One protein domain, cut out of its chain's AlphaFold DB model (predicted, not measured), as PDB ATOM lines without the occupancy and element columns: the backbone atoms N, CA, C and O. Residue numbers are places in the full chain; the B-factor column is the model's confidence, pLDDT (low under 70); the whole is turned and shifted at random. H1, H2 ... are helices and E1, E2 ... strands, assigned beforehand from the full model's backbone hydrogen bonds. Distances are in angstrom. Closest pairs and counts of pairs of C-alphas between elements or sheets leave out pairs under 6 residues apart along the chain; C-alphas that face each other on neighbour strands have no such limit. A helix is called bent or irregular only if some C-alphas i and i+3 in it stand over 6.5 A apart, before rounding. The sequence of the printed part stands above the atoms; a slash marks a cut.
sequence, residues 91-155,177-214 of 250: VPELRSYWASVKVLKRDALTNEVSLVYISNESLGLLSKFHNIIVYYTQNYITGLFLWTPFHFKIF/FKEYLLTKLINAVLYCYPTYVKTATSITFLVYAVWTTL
ATOM      1  N   VAL A  91     132.803 235.265 157.975       80.31
ATOM      2  CA  VAL A  91     131.551 235.312 158.753       80.31
ATOM      3  C   VAL A  91     130.643 234.100 158.476       80.31
ATOM      4  O   VAL A  91     130.163 233.500 159.443       80.31
ATOM      5  N   PRO A  92     130.406 233.686 157.212       82.62
ATOM      6  CA  PRO A  92     129.648 232.471 156.914       82.62
ATOM      7  C   PRO A  92     130.281 231.201 157.480       82.62
ATOM      8  O   PRO A  92     129.556 230.352 157.998       82.62
ATOM      9  N   GLU A  93     131.610 231.084 157.445       79.88
ATOM     10  CA  GLU A  93     132.310 229.928 158.011       79.88
ATOM     11  C   GLU A  93     132.188 229.878 159.532       79.88
ATOM     12  O   GLU A  93     131.855 228.833 160.088       79.88
ATOM     13  N   LEU A  94     132.340 231.021 160.207       85.06
ATOM     14  CA  LEU A  94     132.152 231.101 161.652       85.06
ATOM     15  C   LEU A  94     130.710 230.752 162.046       85.06
ATOM     16  O   LEU A  94     130.485 229.974 162.973       85.06
ATOM     17  N   ARG A  95     129.717 231.266 161.311       86.50
ATOM     18  CA  ARG A  95     128.306 230.915 161.529       86.50
ATOM     19  C   ARG A  95     128.064 229.419 161.312       86.50
ATOM     20  O   ARG A  95     127.401 228.794 162.140       86.50
ATOM     21  N   SER A  96     128.601 228.855 160.233       85.75
ATOM     22  CA  SER A  96     128.504 227.423 159.940       85.75
ATOM     23  C   SER A  96     129.124 226.591 161.062       85.75
ATOM     24  O   SER A  96     128.494 225.653 161.548       85.75
ATOM     25  N   TYR A  97     130.292 226.988 161.565       86.50
ATOM     26  CA  TYR A  97     130.959 226.335 162.688       86.50
ATOM     27  C   TYR A  97     130.100 226.345 163.953       86.50
ATOM     28  O   TYR A  97     129.871 225.299 164.564       86.50
ATOM     29  N   TRP A  98     129.550 227.502 164.321       87.38
ATOM     30  CA  TRP A  98     128.682 227.617 165.492       87.38
ATOM     31  C   TRP A  98     127.440 226.727 165.398       87.38
ATOM     32  O   TRP A  98     127.078 226.096 166.399       87.38
ATOM     33  N   ALA A  99     126.832 226.646 164.212       87.19
ATOM     34  CA  ALA A  99     125.614 225.878 163.970       87.19
ATOM     35  C   ALA A  99     125.849 224.360 163.851       87.19
ATOM     36  O   ALA A  99     125.075 223.578 164.399       87.19
ATOM     37  N   SER A 100     126.900 223.936 163.148       82.44
ATOM     38  CA  SER A 100     127.089 222.532 162.744       82.44
ATOM     39  C   SER A 100     128.045 221.739 163.636       82.44
ATOM     40  O   SER A 100     127.878 220.526 163.783       82.44
ATOM     41  N   VAL A 101     129.026 222.390 164.268       83.31
ATOM     42  CA  VAL A 101     130.065 221.676 165.018       83.31
ATOM     43  C   VAL A 101     129.564 221.277 166.398       83.31
ATOM     44  O   VAL A 101     129.120 222.107 167.200       83.31
ATOM     45  N   LYS A 102     129.692 219.986 166.699       83.19
ATOM     46  CA  LYS A 102     129.482 219.418 168.031       83.19
ATOM     47  C   LYS A 102     130.844 219.099 168.633       83.19
ATOM     48  O   LYS A 102     131.609 218.365 168.031       83.19
ATOM     49  N   VAL A 103     131.125 219.660 169.807       79.81
ATOM     50  CA  VAL A 103     132.399 219.473 170.531       79.81
ATOM     51  C   VAL A 103     132.399 218.167 171.327       79.81
ATOM     52  O   VAL A 103     133.411 217.484 171.437       79.81
ATOM     53  N   LEU A 104     131.238 217.820 171.882       80.00
ATOM     54  CA  LEU A 104     131.021 216.603 172.650       80.00
ATOM     55  C   LEU A 104     130.000 215.738 171.917       80.00
ATOM     56  O   LEU A 104     128.923 216.220 171.546       80.00
ATOM     57  N   LYS A 105     130.321 214.460 171.744       79.06
ATOM     58  CA  LYS A 105     129.371 213.441 171.309       79.06
ATOM     59  C   LYS A 105     129.063 212.560 172.509       79.06
ATOM     60  O   LYS A 105     129.957 211.954 173.090       79.06
ATOM     61  N   ARG A 106     127.788 212.517 172.891       73.31
ATOM     62  CA  ARG A 106     127.289 211.550 173.866       73.31
ATOM     63  C   ARG A 106     126.781 210.340 173.098       73.31
ATOM     64  O   ARG A 106     125.857 210.499 172.298       73.31
ATOM     65  N   ASP A 107     127.370 209.173 173.324       75.50
ATOM     66  CA  ASP A 107     126.822 207.940 172.764       75.50
ATOM     67  C   ASP A 107     125.587 207.525 173.569       75.50
ATOM     68  O   ASP A 107     125.622 207.368 174.789       75.50
ATOM     69  N   ALA A 108     124.461 207.388 172.866       65.12
ATOM     70  CA  ALA A 108     123.156 207.124 173.468       65.12
ATOM     71  C   ALA A 108     123.070 205.743 174.144       65.12
ATOM     72  O   ALA A 108     122.224 205.549 175.009       65.12
ATOM     73  N   LEU A 109     123.938 204.798 173.755       63.19
ATOM     74  CA  LEU A 109     123.961 203.440 174.305       63.19
ATOM     75  C   LEU A 109     124.783 203.322 175.595       63.19
ATOM     76  O   LEU A 109     124.380 202.605 176.503       63.19
ATOM     77  N   THR A 110     125.934 203.995 175.677       60.03
ATOM     78  CA  THR A 110     126.885 203.843 176.793       60.03
ATOM     79  C   THR A 110     126.870 205.023 177.763       60.03
ATOM     80  O   THR A 110     127.523 204.966 178.800       60.03
ATOM     81  N   ASN A 111     126.124 206.099 177.459       62.78
ATOM     82  CA  ASN A 111     126.206 207.393 178.152       62.78
ATOM     83  C   ASN A 111     127.632 207.976 178.199       62.78
ATOM     84  O   ASN A 111     127.893 208.926 178.942       62.78
ATOM     85  N   GLU A 112     128.547 207.452 177.383       66.12
ATOM     86  CA  GLU A 112     129.922 207.917 177.321       66.12
ATOM     87  C   GLU A 112     129.980 209.251 176.579       66.12
ATOM     88  O   GLU A 112     129.326 209.468 175.554       66.12
ATOM     89  N   VAL A 113     130.770 210.168 177.129       68.12
ATOM     90  CA  VAL A 113     131.038 211.470 176.529       68.12
ATOM     91  C   VAL A 113     132.388 211.378 175.834       68.12
ATOM     92  O   VAL A 113     133.407 211.211 176.493       68.12
ATOM     93  N   SER A 114     132.401 211.503 174.511       70.94
ATOM     94  CA  SER A 114     133.627 211.562 173.714       70.94
ATOM     95  C   SER A 114     133.852 212.970 173.161       70.94
ATOM     96  O   SER A 114     132.910 213.696 172.822       70.94
ATOM     97  N   LEU A 115     135.125 213.365 173.095       74.06
ATOM     98  CA  LEU A 115     135.570 214.594 172.441       74.06
ATOM     99  C   LEU A 115     135.595 214.367 170.930       74.06
ATOM    100  O   LEU A 115     136.157 213.380 170.452       74.06
ATOM    101  N   VAL A 116     134.972 215.271 170.181       76.25
ATOM    102  CA  VAL A 116     134.894 215.177 168.721       76.25
ATOM    103  C   VAL A 116     136.022 215.996 168.112       76.25
ATOM    104  O   VAL A 116     136.049 217.214 168.254       76.25
ATOM    105  N   TYR A 117     136.924 215.331 167.393       73.69
ATOM    106  CA  TYR A 117     137.874 215.998 166.506       73.69
ATOM    107  C   TYR A 117     137.242 216.173 165.129       73.69
ATOM    108  O   TYR A 117     136.621 215.250 164.594       73.69
ATOM    109  N   ILE A 118     137.403 217.356 164.546       74.50
ATOM    110  CA  ILE A 118     136.900 217.647 163.203       74.50
ATOM    111  C   ILE A 118     137.963 217.183 162.209       74.50
ATOM    112  O   ILE A 118     139.105 217.646 162.264       74.50
ATOM    113  N   SER A 119     137.606 216.265 161.308       58.00
ATOM    114  CA  SER A 119     138.494 215.850 160.222       58.00
ATOM    115  C   SER A 119     138.662 216.973 159.190       58.00
ATOM    116  O   SER A 119     137.773 217.799 158.979       58.00
ATOM    117  N   ASN A 120     139.835 216.996 158.554       56.84
ATOM    118  CA  ASN A 120     140.404 218.121 157.801       56.84
ATOM    119  C   ASN A 120     139.594 218.633 156.586       56.84
ATOM    120  O   ASN A 120     140.013 219.602 155.962       56.84
ATOM    121  N   GLU A 121     138.470 218.016 156.216       59.59
ATOM    122  CA  GLU A 121     137.899 218.184 154.870       59.59
ATOM    123  C   GLU A 121     136.772 219.224 154.745       59.59
ATOM    124  O   GLU A 121     136.474 219.644 153.630       59.59
ATOM    125  N   SER A 122     136.152 219.690 155.840       60.19
ATOM    126  CA  SER A 122     134.928 220.521 155.744       60.19
ATOM    127  C   SER A 122     135.021 221.958 156.270       60.19
ATOM    128  O   SER A 122     134.233 222.801 155.851       60.19
ATOM    129  N   LEU A 123     135.960 222.263 157.172       64.19
ATOM    130  CA  LEU A 123     135.954 223.503 157.973       64.19
ATOM    131  C   LEU A 123     137.308 224.242 157.971       64.19
ATOM    132  O   LEU A 123     137.639 224.939 158.928       64.19
ATOM    133  N   GLY A 124     138.118 224.050 156.922       72.69
ATOM    134  CA  GLY A 124     139.309 224.865 156.644       72.69
ATOM    135  C   GLY A 124     140.264 225.045 157.835       72.69
ATOM    136  O   GLY A 124     140.565 224.099 158.570       72.69
ATOM    137  N   LEU A 125     140.749 226.277 158.033       77.75
ATOM    138  CA  LEU A 125     141.652 226.662 159.130       77.75
ATOM    139  C   LEU A 125     140.956 226.614 160.504       77.75
ATOM    140  O   LEU A 125     141.596 226.325 161.518       77.75
ATOM    141  N   LEU A 126     139.642 226.844 160.541       81.81
ATOM    142  CA  LEU A 126     138.852 226.867 161.770       81.81
ATOM    143  C   LEU A 126     138.805 225.487 162.446       81.81
ATOM    144  O   LEU A 126     138.902 225.394 163.672       81.81
ATOM    145  N   SER A 127     138.766 224.411 161.651       82.88
ATOM    146  CA  SER A 127     138.888 223.029 162.145       82.88
ATOM    147  C   SER A 127     140.215 222.768 162.869       82.88
ATOM    148  O   SER A 127     140.244 222.096 163.900       82.88
ATOM    149  N   LYS A 128     141.316 223.366 162.393       84.50
ATOM    150  CA  LYS A 128     142.643 223.217 163.005       84.50
ATOM    151  C   LYS A 128     142.707 223.929 164.354       84.50
ATOM    152  O   LYS A 128     143.172 223.337 165.324       84.50
ATOM    153  N   PHE A 129     142.183 225.153 164.445       86.62
ATOM    154  CA  PHE A 129     142.082 225.870 165.722       86.62
ATOM    155  C   PHE A 129     141.183 225.139 166.722       86.62
ATOM    156  O   PHE A 129     141.524 225.063 167.904       86.62
ATOM    157  N   HIS A 130     140.070 224.567 166.258       88.88
ATOM    158  CA  HIS A 130     139.207 223.732 167.086       88.88
ATOM    159  C   HIS A 130     139.979 222.542 167.662       88.88
ATOM    160  O   HIS A 130     140.026 222.377 168.879       88.88
ATOM    161  N   ASN A 131     140.651 221.767 166.806       88.25
ATOM    162  CA  ASN A 131     141.405 220.584 167.218       88.25
ATOM    163  C   ASN A 131     142.538 220.930 168.196       88.25
ATOM    164  O   ASN A 131     142.742 220.201 169.161       88.25
ATOM    165  N   ILE A 132     143.234 222.054 167.994       88.31
ATOM    166  CA  ILE A 132     144.273 222.538 168.916       88.31
ATOM    167  C   ILE A 132     143.674 222.847 170.293       88.31
ATOM    168  O   ILE A 132     144.196 222.397 171.311       88.31
ATOM    169  N   ILE A 133     142.565 223.587 170.345       89.31
ATOM    170  CA  ILE A 133     141.921 223.948 171.616       89.31
ATOM    171  C   ILE A 133     141.362 222.708 172.310       89.31
ATOM    172  O   ILE A 133     141.544 222.550 173.517       89.31
ATOM    173  N   VAL A 134     140.732 221.800 171.566       88.12
ATOM    174  CA  VAL A 134     140.264 220.511 172.087       88.12
ATOM    175  C   VAL A 134     141.432 219.704 172.650       88.12
ATOM    176  O   VAL A 134     141.338 219.227 173.773       88.12
ATOM    177  N   TYR A 135     142.562 219.631 171.945       86.94
ATOM    178  CA  TYR A 135     143.761 218.930 172.407       86.94
ATOM    179  C   TYR A 135     144.318 219.509 173.716       86.94
ATOM    180  O   TYR A 135     144.550 218.773 174.673       86.94
ATOM    181  N   TYR A 136     144.470 220.834 173.814       87.75
ATOM    182  CA  TYR A 136     144.957 221.457 175.050       87.75
ATOM    183  C   TYR A 136     143.960 221.343 176.207       87.75
ATOM    184  O   TYR A 136     144.364 221.232 177.364       87.75
ATOM    185  N   THR A 137     142.661 221.346 175.913       86.62
ATOM    186  CA  THR A 137     141.616 221.240 176.939       86.62
ATOM    187  C   THR A 137     141.298 219.799 177.347       86.62
ATOM    188  O   THR A 137     140.768 219.579 178.438       86.62
ATOM    189  N   GLN A 138     141.682 218.812 176.535       82.38
ATOM    190  CA  GLN A 138     141.468 217.388 176.791       82.38
ATOM    191  C   GLN A 138     142.076 216.947 178.123       82.38
ATOM    192  O   GLN A 138     141.422 216.230 178.880       82.38
ATOM    193  N   ASN A 139     143.295 217.391 178.442       79.44
ATOM    194  CA  ASN A 139     143.967 217.012 179.689       79.44
ATOM    195  C   ASN A 139     143.218 217.517 180.930       79.44
ATOM    196  O   ASN A 139     143.140 216.808 181.931       79.44
ATOM    197  N   TYR A 140     142.603 218.699 180.851       80.88
ATOM    198  CA  TYR A 140     141.817 219.258 181.952       80.88
ATOM    199  C   TYR A 140     140.507 218.499 182.159       80.88
ATOM    200  O   TYR A 140     140.148 218.204 183.297       80.88
ATOM    201  N   ILE A 141     139.814 218.132 181.077       76.38
ATOM    202  CA  ILE A 141     138.592 217.320 181.172       76.38
ATOM    203  C   ILE A 141     138.916 215.924 181.675       76.38
ATOM    204  O   ILE A 141     138.262 215.440 182.589       76.38
ATOM    205  N   THR A 142     139.935 215.285 181.108       69.88
ATOM    206  CA  THR A 142     140.323 213.930 181.506       69.88
ATOM    207  C   THR A 142     140.729 213.908 182.976       69.88
ATOM    208  O   THR A 142     140.289 213.032 183.712       69.88
ATOM    209  N   GLY A 143     141.483 214.916 183.431       72.25
ATOM    210  CA  GLY A 143     141.804 215.101 184.844       72.25
ATOM    211  C   GLY A 143     140.559 215.287 185.715       72.25
ATOM    212  O   GLY A 143     140.460 214.657 186.759       72.25
ATOM    213  N   LEU A 144     139.579 216.079 185.275       71.00
ATOM    214  CA  LEU A 144     138.315 216.273 185.996       71.00
ATOM    215  C   LEU A 144     137.487 214.977 186.091       71.00
ATOM    216  O   LEU A 144     136.883 214.719 187.127       71.00
ATOM    217  N   PHE A 145     137.492 214.148 185.045       64.81
ATOM    218  CA  PHE A 145     136.774 212.871 185.025       64.81
ATOM    219  C   PHE A 145     137.494 211.750 185.783       64.81
ATOM    220  O   PHE A 145     136.815 210.906 186.360       64.81
ATOM    221  N   LEU A 146     138.831 211.765 185.869       63.06
ATOM    222  CA  LEU A 146     139.611 210.765 186.620       63.06
ATOM    223  C   LEU A 146     139.277 210.748 188.124       63.06
ATOM    224  O   LEU A 146     139.454 209.735 188.792       63.06
ATOM    225  N   TRP A 147     138.797 211.876 188.650       52.31
ATOM    226  CA  TRP A 147     138.379 212.037 190.048       52.31
ATOM    227  C   TRP A 147     136.925 211.618 190.306       52.31
ATOM    228  O   TRP A 147     136.437 211.732 191.432       52.31
ATOM    229  N   THR A 148     136.221 211.139 189.281       53.16
ATOM    230  CA  THR A 148     134.815 210.734 189.355       53.16
ATOM    231  C   THR A 148     134.682 209.257 188.980       53.16
ATOM    232  O   THR A 148     135.440 208.778 188.142       53.16
ATOM    233  N   PRO A 149     133.706 208.513 189.530       50.38
ATOM    234  CA  PRO A 149     133.468 207.121 189.140       50.38
ATOM    235  C   PRO A 149     132.862 206.982 187.726       50.38
ATOM    236  O   PRO A 149     132.522 205.878 187.304       50.38
ATOM    237  N   PHE A 150     132.713 208.080 186.972       47.41
ATOM    238  CA  PHE A 150     132.326 208.036 185.565       47.41
ATOM    239  C   PHE A 150     133.524 207.594 184.719       47.41
ATOM    240  O   PHE A 150     134.478 208.343 184.520       47.41
ATOM    241  N   HIS A 151     133.457 206.369 184.197       43.69
ATOM    242  CA  HIS A 151     134.454 205.804 183.293       43.69
ATOM    243  C   HIS A 151     134.544 206.608 181.981       43.69
ATOM    244  O   HIS A 151     133.839 206.337 181.013       43.69
ATOM    245  N   PHE A 152     135.438 207.595 181.930       43.62
ATOM    246  CA  PHE A 152     135.817 208.283 180.697       43.62
ATOM    247  C   PHE A 152     136.844 207.423 179.953       43.62
ATOM    248  O   PHE A 152     138.030 207.419 180.288       43.62
ATOM    249  N   LYS A 153     136.400 206.634 178.969       44.25
ATOM    250  CA  LYS A 153     137.302 205.816 178.151       44.25
ATOM    251  C   LYS A 153     137.767 206.621 176.938       44.25
ATOM    252  O   LYS A 153     137.029 206.812 175.976       44.25
ATOM    253  N   ILE A 154     139.011 207.097 176.983       45.75
ATOM    254  CA  ILE A 154     139.699 207.630 175.803       45.75
ATOM    255  C   ILE A 154     139.969 206.441 174.884       45.75
ATOM    256  O   ILE A 154     140.773 205.567 175.207       45.75
ATOM    257  N   PHE A 155     139.273 206.381 173.754       38.97
ATOM    258  CA  PHE A 155     139.512 205.358 172.744       38.97
ATOM    259  C   PHE A 155     140.824 205.680 172.006       38.97
ATOM    260  O   PHE A 155     140.826 206.363 170.988       38.97
ATOM    261  N   PHE A 177     124.938 213.532 199.545       68.19
ATOM    262  CA  PHE A 177     124.970 214.964 199.231       68.19
ATOM    263  C   PHE A 177     126.161 215.324 198.333       68.19
ATOM    264  O   PHE A 177     126.022 216.109 197.388       68.19
ATOM    265  N   LYS A 178     127.331 214.726 198.595       73.31
ATOM    266  CA  LYS A 178     128.532 214.915 197.777       73.31
ATOM    267  C   LYS A 178     128.316 214.395 196.357       73.31
ATOM    268  O   LYS A 178     128.681 215.106 195.428       73.31
ATOM    269  N   GLU A 179     127.697 213.230 196.176       76.12
ATOM    270  CA  GLU A 179     127.395 212.643 194.862       76.12
ATOM    271  C   GLU A 179     126.392 213.477 194.062       76.12
ATOM    272  O   GLU A 179     126.603 213.726 192.870       76.12
ATOM    273  N   TYR A 180     125.349 213.996 194.713       76.25
ATOM    274  CA  TYR A 180     124.403 214.911 194.073       76.25
ATOM    275  C   TYR A 180     125.084 216.206 193.605       76.25
ATOM    276  O   TYR A 180     124.882 216.659 192.471       76.25
ATOM    277  N   LEU A 181     125.926 216.790 194.461       77.12
ATOM    278  CA  LEU A 181     126.629 218.036 194.169       77.12
ATOM    279  C   LEU A 181     127.696 217.840 193.079       77.12
ATOM    280  O   LEU A 181     127.790 218.665 192.170       77.12
ATOM    281  N   LEU A 182     128.420 216.715 193.102       79.25
ATOM    282  CA  LEU A 182     129.362 216.318 192.049       79.25
ATOM    283  C   LEU A 182     128.653 216.141 190.710       79.25
ATOM    284  O   LEU A 182     129.100 216.682 189.705       79.25
ATOM    285  N   THR A 183     127.513 215.452 190.694       78.81
ATOM    286  CA  THR A 183     126.745 215.204 189.468       78.81
ATOM    287  C   THR A 183     126.215 216.506 188.871       78.81
ATOM    288  O   THR A 183     126.312 216.725 187.659       78.81
ATOM    289  N   LYS A 184     125.711 217.424 189.708       82.31
ATOM    290  CA  LYS A 184     125.320 218.766 189.252       82.31
ATOM    291  C   LYS A 184     126.504 219.550 188.698       82.31
ATOM    292  O   LYS A 184     126.361 220.185 187.652       82.31
ATOM    293  N   LEU A 185     127.658 219.492 189.359       82.25
ATOM    294  CA  LEU A 185     128.859 220.200 188.926       82.25
ATOM    295  C   LEU A 185     129.397 219.642 187.600       82.25
ATOM    296  O   LEU A 185     129.685 220.420 186.696       82.25
ATOM    297  N   ILE A 186     129.441 218.320 187.431       81.44
ATOM    298  CA  ILE A 186     129.842 217.663 186.178       81.44
ATOM    299  C   ILE A 186     128.897 218.054 185.039       81.44
ATOM    300  O   ILE A 186     129.358 218.426 183.961       81.44
ATOM    301  N   ASN A 187     127.582 218.026 185.270       81.75
ATOM    302  CA  ASN A 187     126.607 218.431 184.258       81.75
ATOM    303  C   ASN A 187     126.755 219.910 183.876       81.75
ATOM    304  O   ASN A 187     126.661 220.246 182.695       81.75
ATOM    305  N   ALA A 188     127.046 220.786 184.843       83.94
ATOM    306  CA  ALA A 188     127.336 222.192 184.573       83.94
ATOM    307  C   ALA A 188     128.620 222.359 183.742       83.94
ATOM    308  O   ALA A 188     128.620 223.096 182.755       83.94
ATOM    309  N   VAL A 189     129.693 221.635 184.076       85.56
ATOM    310  CA  VAL A 189     130.955 221.656 183.316       85.56
ATOM    311  C   VAL A 189     130.750 221.131 181.891       85.56
ATOM    312  O   VAL A 189     131.192 221.772 180.940       85.56
ATOM    313  N   LEU A 190     130.024 220.024 181.720       82.75
ATOM    314  CA  LEU A 190     129.687 219.455 180.409       82.75
ATOM    315  C   LEU A 190     128.829 220.393 179.551       82.75
ATOM    316  O   LEU A 190     128.942 220.365 178.328       82.75
ATOM    317  N   TYR A 191     127.984 221.220 180.170       85.88
ATOM    318  CA  TYR A 191     127.189 222.230 179.471       85.88
ATOM    319  C   TYR A 191     128.028 223.458 179.078       85.88
ATOM    320  O   TYR A 191     127.915 223.971 177.962       85.88
ATOM    321  N   CYS A 192     128.912 223.914 179.968       88.25
ATOM    322  CA  CYS A 192     129.762 225.081 179.732       88.25
ATOM    323  C   CYS A 192     130.912 224.800 178.757       88.25
ATOM    324  O   CYS A 192     131.297 225.684 177.990       88.25
ATOM    325  N   TYR A 193     131.456 223.581 178.750       88.25
ATOM    326  CA  TYR A 193     132.653 223.249 177.980       88.25
ATOM    327  C   TYR A 193     132.503 223.415 176.453       88.25
ATOM    328  O   TYR A 193     133.345 224.089 175.857       88.25
ATOM    329  N   PRO A 194     131.448 222.902 175.783       88.38
ATOM    330  CA  PRO A 194     131.257 223.116 174.348       88.38
ATOM    331  C   PRO A 194     131.179 224.597 173.984       88.38
ATOM    332  O   PRO A 194     131.729 225.015 172.967       88.38
ATOM    333  N   THR A 195     130.513 225.388 174.828       89.69
ATOM    334  CA  THR A 195     130.396 226.838 174.652       89.69
ATOM    335  C   THR A 195     131.763 227.499 174.775       89.69
ATOM    336  O   THR A 195     132.119 228.294 173.911       89.69
ATOM    337  N   TYR A 196     132.555 227.117 175.780       91.44
ATOM    338  CA  TYR A 196     133.921 227.604 175.966       91.44
ATOM    339  C   TYR A 196     134.830 227.274 174.777       91.44
ATOM    340  O   TYR A 196     135.509 228.159 174.264       91.44
ATOM    341  N   VAL A 197     134.822 226.031 174.289       91.12
ATOM    342  CA  VAL A 197     135.633 225.655 173.120       91.12
ATOM    343  C   VAL A 197     135.201 226.457 171.896       91.12
ATOM    344  O   VAL A 197     136.043 227.024 171.208       91.12
ATOM    345  N   LYS A 198     133.892 226.580 171.640       90.94
ATOM    346  CA  LYS A 198     133.383 227.359 170.502       90.94
ATOM    347  C   LYS A 198     133.785 228.832 170.568       90.94
ATOM    348  O   LYS A 198     134.235 229.371 169.552       90.94
ATOM    349  N   THR A 199     133.649 229.477 171.726       91.69
ATOM    350  CA  THR A 199     134.041 230.883 171.901       91.69
ATOM    351  C   THR A 199     135.548 231.058 171.792       91.69
ATOM    352  O   THR A 199     135.984 231.923 171.037       91.69
ATOM    353  N   ALA A 200     136.343 230.209 172.448       92.38
ATOM    354  CA  ALA A 200     137.800 230.260 172.386       92.38
ATOM    355  C   ALA A 200     138.306 230.102 170.945       92.38
ATOM    356  O   ALA A 200     139.062 230.946 170.473       92.38
ATOM    357  N   THR A 201     137.817 229.098 170.205       90.81
ATOM    358  CA  THR A 201     138.195 228.891 168.797       90.81
ATOM    359  C   THR A 201     137.837 230.097 167.939       90.81
ATOM    360  O   THR A 201     138.656 230.546 167.139       90.81
ATOM    361  N   SER A 202     136.644 230.661 168.137       90.06
ATOM    362  CA  SER A 202     136.188 231.842 167.396       90.06
ATOM    363  C   SER A 202     137.060 233.065 167.675       90.06
ATOM    364  O   SER A 202     137.433 233.780 166.748       90.06
ATOM    365  N   ILE A 203     137.408 233.298 168.944       91.56
ATOM    366  CA  ILE A 203     138.245 234.427 169.361       91.56
ATOM    367  C   ILE A 203     139.656 234.272 168.801       91.56
ATOM    368  O   ILE A 203     140.159 235.206 168.183       91.56
ATOM    369  N   THR A 204     140.289 233.107 168.960       90.38
ATOM    370  CA  THR A 204     141.642 232.867 168.436       90.38
ATOM    371  C   THR A 204     141.688 233.042 166.920       90.38
ATOM    372  O   THR A 204     142.617 233.661 166.406       90.38
ATOM    373  N   PHE A 205     140.664 232.565 166.211       86.06
ATOM    374  CA  PHE A 205     140.552 232.735 164.766       86.06
ATOM    375  C   PHE A 205     140.392 234.208 164.352       86.06
ATOM    376  O   PHE A 205     141.074 234.665 163.435       86.06
ATOM    377  N   LEU A 206     139.556 234.981 165.053       86.75
ATOM    378  CA  LEU A 206     139.399 236.420 164.804       86.75
ATOM    379  C   LEU A 206     140.680 237.200 165.098       86.75
ATOM    380  O   LEU A 206     141.078 238.050 164.306       86.75
ATOM    381  N   VAL A 207     141.341 236.894 166.215       88.69
ATOM    382  CA  VAL A 207     142.624 237.499 166.587       88.69
ATOM    383  C   VAL A 207     143.652 237.216 165.497       88.69
ATOM    384  O   VAL A 207     144.277 238.152 165.007       88.69
ATOM    385  N   TYR A 208     143.772 235.965 165.052       85.12
ATOM    386  CA  TYR A 208     144.651 235.595 163.945       85.12
ATOM    387  C   TYR A 208     144.359 236.415 162.677       85.12
ATOM    388  O   TYR A 208     145.270 237.039 162.136       85.12
ATOM    389  N   ALA A 209     143.092 236.511 162.262       81.44
ATOM    390  CA  ALA A 209     142.697 237.286 161.085       81.44
ATOM    391  C   ALA A 209     143.046 238.785 161.208       81.44
ATOM    392  O   ALA A 209     143.542 239.401 160.259       81.44
ATOM    393  N   VAL A 210     142.840 239.385 162.383       83.88
ATOM    394  CA  VAL A 210     143.202 240.787 162.645       83.88
ATOM    395  C   VAL A 210     144.720 240.977 162.618       83.88
ATOM    396  O   VAL A 210     145.211 241.906 161.979       83.88
ATOM    397  N   TRP A 211     145.488 240.081 163.235       85.44
ATOM    398  CA  TRP A 211     146.950 240.158 163.207       85.44
ATOM    399  C   TRP A 211     147.506 240.036 161.792       85.44
ATOM    400  O   TRP A 211     148.409 240.790 161.426       85.44
ATOM    401  N   THR A 212     146.958 239.140 160.971       79.88
ATOM    402  CA  THR A 212     147.427 238.999 159.592       79.88
ATOM    403  C   THR A 212     147.058 240.201 158.725       79.88
ATOM    404  O   THR A 212     147.893 240.653 157.943       79.88
ATOM    405  N   THR A 213     145.861 240.777 158.886       78.12
ATOM    406  CA  THR A 213     145.476 241.997 158.147       78.12
ATOM    407  C   THR A 213     146.356 243.188 158.534       78.12
ATOM    408  O   THR A 213     146.846 243.891 157.649       78.12
ATOM    409  N   LEU A 214     146.640 243.371 159.829       84.75
ATOM    410  CA  LEU A 214     147.565 244.400 160.318       84.75
ATOM    411  C   LEU A 214     148.984 244.202 159.775       84.75
ATOM    412  O   LEU A 214     149.596 245.160 159.298       84.75
TER     413      LEU A 214
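AT A GLANCE: This is residues 91 to 155 and 177 to 214 of the 250 residues of the protein "Protein ASI2" of Hanseniaspora osmophila (UniProt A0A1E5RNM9). One long, bent helix, H3, runs the whole length of an elongated model; a second bent helix, H2, crosses it, its arm H2a packing on H3b, while the short helix H1 lies near H3b and a small two-strand hairpin, E1 and E2, lies near the bend of H3 and near H2a. The last turns of H3, residues 207 to 214, stick out free at one end. The printed part has 103 residues with three named helices and two named strands, in the order H1, E1, E2, H2, H3, and the sheet is E1 - E2, antiparallel; the class is mostly helix. The whole is only just loose, close to compact, with a radius of gyration of the C-alphas of 15.5 A, and its outline is a rod spanning 53 by 26 by 21 A.

IN THESE COORDINATES: The printed part begins with H1, residues 91 to 100, 14.1 A from first to last C-alpha; C-alpha 91 is at (131.551, 235.312, 158.753). E1, residues 104 to 106, measures 6.4 A, and E2, residues 113 to 115, measures 6.9 A. H2, residues 124 to 146, was assigned as one helix by its hydrogen bonds but is bent, with C-alphas 136 and 139 lying 6.5 A apart. Its arms are H2a, residues 124 to 136, 19.6 A long from C-alpha 124 at (139.309, 224.865, 156.644), and H2b, residues 139 to 146, 10.3 A long. H3, residues 177 to 214, was also assigned as one helix by its hydrogen bonds but is bent, with C-alphas 191 and 194 lying 6.6 A apart. Its arms are H3a, residues 177 to 191, 21.2 A long, and H3b, residues 194 to 214, 30.3 A long, ending at C-alpha 214 at (147.565, 244.400, 160.318).

HOW THE PARTS SIT: H1 and H3b are close but not clearly touching, with a shallow tilt of 15 degrees, opposite ways; their closest C-alphas are those of Trp 98 and Lys 198, 6.9 A apart. H1 and H2a are also close but not clearly touching, with the C-alphas of Leu 94 and Leu 126 closest at 7.9 A and a steep tilt of 52 degrees, the same way. E1 and E2 form a hairpin of antiparallel neighbours, their directions at 149 degrees; N 105 and O 114 are within hydrogen-bond range at 2.9 A, as are N 114 and O 105 at 2.9 A. The closest C-alphas of E1 and H3b are those of Leu 104 and Pro 194, 6.7 A apart, and those of E2 and H2a are Leu 115 and Val 134, 7.6 A apart. H2a and H2b stand at a steep tilt of 48 degrees. H2a touches H3b, which takes part with residues 197 to 205 alone; the closest C-alphas, those of His 130 and Thr 201, are 5.5 A apart, and the lines stand at a steep tilt of 54 degrees, opposite ways. H3a and H3b stand at a tilt of 35.0 degrees, only just steep. H2b and H3a are near each other, with 5 pairs of C-alphas within 10 A, while H2a and H3a, for instance, are apart. In H1, H2b, H3a and H3b every O i to N i+4 pair is within hydrogen-bond range; in H2a 8 of 9 are.

THE WHOLE: The two C-alphas farthest apart, those of Phe 177 and Leu 214, lie 53.8 A apart. Without the residues that stand free, the body spans 46 by 24 by 22 A. Residues 156 to 176 are not printed, and C-alphas 155 and 177 are 31.7 A apart across the cut, which lies in the link from H2 to H3. Of the links that are printed whole, H1 to E1 is tight, E1 to E2 and E2 to H2 are short, and none is long. The mean pLDDT of the printed part is 77.0; it is under 70 at 24 residues, namely 108 to 113, 119 to 123, 142, 145 to 155 and 177.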